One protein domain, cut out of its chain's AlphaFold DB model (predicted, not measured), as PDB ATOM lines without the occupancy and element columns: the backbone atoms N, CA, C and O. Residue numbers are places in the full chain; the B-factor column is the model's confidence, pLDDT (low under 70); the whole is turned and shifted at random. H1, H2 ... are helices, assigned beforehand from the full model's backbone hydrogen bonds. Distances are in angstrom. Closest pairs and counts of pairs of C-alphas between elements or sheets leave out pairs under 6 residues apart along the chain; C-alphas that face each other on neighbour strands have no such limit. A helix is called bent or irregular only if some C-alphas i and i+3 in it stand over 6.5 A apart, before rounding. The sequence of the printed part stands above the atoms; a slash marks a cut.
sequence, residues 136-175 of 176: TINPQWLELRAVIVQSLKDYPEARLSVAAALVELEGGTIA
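What this domain is: This is residues 136 to 175 of the 176 residues of an uncharacterized protein of bacterium (UniProt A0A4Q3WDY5). Two helices meet end to start at a tight corner and open as a flat V, with H1 as one arm, H2 as the other, and the space between the arms empty. The printed part has 40 residues with two named helices, H1 then H2, and no named strand; the class is all helix. It is loose, with a radius of gyration of the C-alphas of 12.1 A, and spans 31 by 28 by 6 A.

How they stand to each other: H1, residues 139 to 154, and H2, residues 156 to 173, touch only at the corner by their tight link, H1 with residues 149 to 153 alone and H2 with 158 to 159 alone. The closest C-alphas, those of Leu 152 and Arg 159, are 6.1 A apart. The helices run opposite ways at a steep tilt of 44 degrees. In H2 every O i to N i+4 pair is within hydrogen-bond range, in H1 10 of 12.

Where its parts are: H1 begins at C-alpha 139 (21.924, 46.294, 36.074) and is 24.5 A long; it is irregular, with C-alphas 151 and 154 7.2 A apart. H2, 26.2 A long, ends at C-alpha 173 (5.540, 28.781, 30.642).

The domain as a whole: The C-alphas farthest apart, of Asp 154 and Ala 175, are 34.1 A apart. The printed part has no cut. Residues 172 to 175 have pLDDT under 70.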
ATOM      1  N   THR A 136      17.186  40.855  31.287       70.62
ATOM      2  CA  THR A 136      18.006  39.900  32.055       70.62
ATOM      3  C   THR A 136      19.392  40.443  32.400       70.62
ATOM      4  O   THR A 136      19.936  40.102  33.446       70.62
ATOM      5  N   ILE A 137      19.952  41.295  31.538       74.94
ATOM      6  CA  ILE A 137      21.278  41.904  31.724       74.94
ATOM      7  C   ILE A 137      21.198  43.351  32.224       74.94
ATOM      8  O   ILE A 137      22.230  44.003  32.362       74.94
ATOM      9  N   ASN A 138      19.993  43.871  32.482       82.81
ATOM     10  CA  ASN A 138      19.833  45.230  32.979       82.81
ATOM     11  C   ASN A 138      20.357  45.312  34.433       82.81
ATOM     12  O   ASN A 138      19.820  44.620  35.303       82.81
ATOM     13  N   PRO A 139      21.358  46.165  34.730       82.75
ATOM     14  CA  PRO A 139      21.924  46.294  36.074       82.75
ATOM     15  C   PRO A 139      20.878  46.612  37.149       82.75
ATOM     16  O   PRO A 139      20.924  46.035  38.230       82.75
ATOM     17  N   GLN A 140      19.877  47.441  36.830       85.12
ATOM     18  CA  GLN A 140      18.806  47.802  37.767       85.12
ATOM     19  C   GLN A 140      17.925  46.596  38.118       85.12
ATOM     20  O   GLN A 140      17.460  46.458  39.249       85.12
ATOM     21  N   TRP A 141      17.713  45.691  37.158       84.94
ATOM     22  CA  TRP A 141      16.970  44.454  37.386       84.94
ATOM     23  C   TRP A 141      17.762  43.464  38.248       84.94
ATOM     24  O   TRP A 141      17.199  42.823  39.138       84.94
ATOM     25  N   LEU A 142      19.076  43.367  38.027       86.69
ATOM     26  CA  LEU A 142      19.964  42.544  38.849       86.69
ATOM     27  C   LEU A 142      20.037  43.055  40.293       86.69
ATOM     28  O   LEU A 142      19.918  42.256  41.222       86.69
ATOM     29  N   GLU A 143      20.162  44.369  40.485       89.88
ATOM     30  CA  GLU A 143      20.136  45.004  41.806       89.88
ATOM     31  C   GLU A 143      18.812  44.751  42.528       89.88
ATOM     32  O   GLU A 143      18.818  44.319  43.681       89.88
ATOM     33  N   LEU A 144      17.674  44.924  41.847       88.69
ATOM     34  CA  LEU A 144      16.361  44.658  42.433       88.69
ATOM     35  C   LEU A 144      16.225  43.197  42.887       88.69
ATOM     36  O   LEU A 144      15.794  42.937  44.011       88.69
ATOM     37  N   ARG A 145      16.634  42.233  42.049       87.00
ATOM     38  CA  ARG A 145      16.626  40.806  42.414       87.00
ATOM     39  C   ARG A 145      17.533  40.522  43.606       87.00
ATOM     40  O   ARG A 145      17.130  39.781  44.502       87.00
ATOM     41  N   ALA A 146      18.727  41.109  43.632       88.38
ATOM     42  CA  ALA A 146      19.664  40.945  44.736       88.38
ATOM     43  C   ALA A 146      19.086  41.493  46.047       88.38
ATOM     44  O   ALA A 146      19.129  40.797  47.058       88.38
ATOM     45  N   VAL A 147      18.480  42.684  46.023       92.38
ATOM     46  CA  VAL A 147      17.821  43.286  47.193       92.38
ATOM     47  C   VAL A 147      16.684  42.399  47.692       92.38
ATOM     48  O   VAL A 147      16.652  42.083  48.876       92.38
ATOM     49  N   ILE A 148      15.801  41.924  46.807       88.12
ATOM     50  CA  ILE A 148      14.686  41.041  47.189       88.12
ATOM     51  C   ILE A 148      15.206  39.757  47.849       88.12
ATOM     52  O   ILE A 148      14.769  39.403  48.944       88.12
ATOM     53  N   VAL A 149      16.167  39.069  47.225       88.88
ATOM     54  CA  VAL A 149      16.727  37.818  47.767       88.88
ATOM     55  C   VAL A 149      17.448  38.062  49.096       88.88
ATOM     56  O   VAL A 149      17.314  37.263  50.026       88.88
ATOM     57  N   GLN A 150      18.174  39.174  49.210       90.19
ATOM     58  CA  GLN A 150      18.902  39.535  50.420       90.19
ATOM     59  C   GLN A 150      17.958  39.899  51.573       90.19
ATOM     60  O   GLN A 150      18.180  39.455  52.697       90.19
ATOM     61  N   SER A 151      16.883  40.647  51.314       89.88
ATOM     62  CA  SER A 151      15.874  41.000  52.323       89.88
ATOM     63  C   SER A 151      15.088  39.788  52.822       89.88
ATOM     64  O   SER A 151      14.651  39.762  53.969       89.88
ATOM     65  N   LEU A 152      14.946  38.747  51.998       91.56
ATOM     66  CA  LEU A 152      14.300  37.493  52.391       91.56
ATOM     67  C   LEU A 152      15.224  36.562  53.199       91.56
ATOM     68  O   LEU A 152      14.797  35.482  53.608       91.56
ATOM     69  N   LYS A 153      16.488  36.939  53.450       87.12
ATOM     70  CA  LYS A 153      17.473  36.061  54.101       87.12
ATOM     71  C   LYS A 153      17.039  35.583  55.492       87.12
ATOM     72  O   LYS A 153      17.265  34.415  55.822       87.12
ATOM     73  N   ASP A 154      16.393  36.458  56.250       91.50
ATOM     74  CA  ASP A 154      15.996  36.200  57.637       91.50
ATOM     75  C   ASP A 154      14.585  35.588  57.748       91.50
ATOM     76  O   ASP A 154      14.161  35.198  58.833       91.50
ATOM     77  N   TYR A 155      13.879  35.426  56.620       91.62
ATOM     78  CA  TYR A 155      12.505  34.914  56.551       91.62
ATOM     79  C   TYR A 155      12.444  33.603  55.740       91.62
ATOM     80  O   TYR A 155      12.099  33.609  54.553       91.62
ATOM     81  N   PRO A 156      12.790  32.448  56.345       86.31
ATOM     82  CA  PRO A 156      12.886  31.170  55.636       86.31
ATOM     83  C   PRO A 156      11.563  30.711  55.009       86.31
ATOM     84  O   PRO A 156      11.578  30.209  53.887       86.31
ATOM     85  N   GLU A 157      10.432  30.933  55.679       89.12
ATOM     86  CA  GLU A 157       9.105  30.579  55.156       89.12
ATOM     87  C   GLU A 157       8.734  31.412  53.919       89.12
ATOM     88  O   GLU A 157       8.236  30.879  52.927       89.12
ATOM     89  N   ALA A 158       9.064  32.709  53.925       88.31
ATOM     90  CA  ALA A 158       8.827  33.598  52.790       88.31
ATOM     91  C   ALA A 158       9.678  33.212  51.569       88.31
ATOM     92  O   ALA A 158       9.183  33.241  50.444       88.31
ATOM     93  N   ARG A 159      10.933  32.777  51.771       87.00
ATOM     94  CA  ARG A 159      11.775  32.258  50.675       87.00
ATOM     95  C   ARG A 159      11.188  31.018  50.017       87.00
ATOM     96  O   ARG A 159      11.217  30.926  48.794       87.00
ATOM     97  N   LEU A 160      10.677  30.077  50.812       87.00
ATOM     98  CA  LEU A 160      10.073  28.848  50.292       87.00
ATOM     99  C   LEU A 160       8.807  29.149  49.484       87.00
ATOM    100  O   LEU A 160       8.637  28.596  48.402       87.00
ATOM    101  N   SER A 161       7.975  30.073  49.969       88.62
ATOM    102  CA  SER A 161       6.777  30.529  49.255       88.62
ATOM    103  C   SER A 161       7.119  31.171  47.902       88.62
ATOM    104  O   SER A 161       6.560  30.796  46.873       88.62
ATOM    105  N   VAL A 162       8.112  32.069  47.870       87.38
ATOM    106  CA  VAL A 162       8.577  32.702  46.622       87.38
ATOM    107  C   VAL A 162       9.192  31.677  45.664       87.38
ATOM    108  O   VAL A 162       8.912  31.720  44.470       87.38
ATOM    109  N   ALA A 163       9.999  30.737  46.161       86.00
ATOM    110  CA  ALA A 163      10.591  29.687  45.333       86.00
ATOM    111  C   ALA A 163       9.523  28.772  44.712       86.00
ATOM    112  O   ALA A 163       9.604  28.467  43.524       86.00
ATOM    113  N   ALA A 164       8.505  28.379  45.483       86.62
ATOM    114  CA  ALA A 164       7.389  27.583  44.980       86.62
ATOM    115  C   ALA A 164       6.615  28.323  43.874       86.62
ATOM    116  O   ALA A 164       6.367  27.748  42.816       86.62
ATOM    117  N   ALA A 165       6.320  29.612  44.076       87.50
ATOM    118  CA  ALA A 165       5.637  30.440  43.082       87.50
ATOM    119  C   ALA A 165       6.454  30.617  41.785       87.50
ATOM    120  O   ALA A 165       5.888  30.625  40.692       87.50
ATOM    121  N   LEU A 166       7.784  30.734  41.882       87.00
ATOM    122  CA  LEU A 166       8.662  30.823  40.709       87.00
ATOM    123  C   LEU A 166       8.702  29.510  39.916       87.00
ATOM    124  O   LEU A 166       8.625  29.545  38.692       87.00
ATOM    125  N   VAL A 167       8.759  28.360  40.596       86.25
ATOM    126  CA  VAL A 167       8.716  27.037  39.948       86.25
ATOM    127  C   VAL A 167       7.385  26.813  39.225       86.25
ATOM    128  O   VAL A 167       7.368  26.280  38.119       86.25
ATOM    129  N   GLU A 168       6.269  27.245  39.815       86.75
ATOM    130  CA  GLU A 168       4.950  27.171  39.179       86.75
ATOM    131  C   GLU A 168       4.871  28.051  37.919       86.75
ATOM    132  O   GLU A 168       4.360  27.618  36.883       86.75
ATOM    133  N   LEU A 169       5.446  29.256  37.967       82.44
ATOM    134  CA  LEU A 169       5.516  30.168  36.824       82.44
ATOM    135  C   LEU A 169       6.396  29.617  35.685       82.44
ATOM    136  O   LEU A 169       6.017  29.694  34.513       82.44
ATOM    137  N   GLU A 170       7.551  29.035  36.014       75.69
ATOM    138  CA  GLU A 170       8.445  28.395  35.040       75.69
ATOM    139  C   GLU A 170       7.803  27.138  34.427       75.69
ATOM    140  O   GLU A 170       7.856  26.950  33.212       75.69
ATOM    141  N   GLY A 171       7.105  26.329  35.232       70.12
ATOM    142  CA  GLY A 171       6.357  25.157  34.764       70.12
ATOM    143  C   GLY A 171       5.154  25.502  33.877       70.12
ATOM    144  O   GLY A 171       4.880  24.796  32.908       70.12
ATOM    145  N   GLY A 172       4.465  26.615  34.151       54.06
ATOM    146  CA  GLY A 172       3.344  27.108  33.342       54.06
ATOM    147  C   GLY A 172       3.755  27.734  32.004       54.06
ATOM    148  O   GLY A 172       2.944  27.795  31.081       54.06
ATOM    149  N   THR A 173       5.013  28.160  31.870       50.06
ATOM    150  CA  THR A 173       5.540  28.781  30.642       50.06
ATOM    151  C   THR A 173       5.930  27.741  29.578       50.06
ATOM    152  O   THR A 173       5.966  28.066  28.399       50.06
ATOM    153  N   ILE A 174       6.153  26.475  29.956       47.56
ATOM    154  CA  ILE A 174       6.499  25.380  29.021       47.56
ATOM    155  C   ILE A 174       5.239  24.737  28.390       47.56
ATOM    156  O   ILE A 174       5.338  23.998  27.414       47.56
ATOM    157  N   ALA A 175       4.040  25.028  28.908       43.94
ATOM    158  CA  ALA A 175       2.774  24.435  28.458       43.94
ATOM    159  C   ALA A 175       1.927  25.335  27.526       43.94
ATOM    160  O   ALA A 175       0.732  25.078  27.358       43.94
TER     161      ALA A 175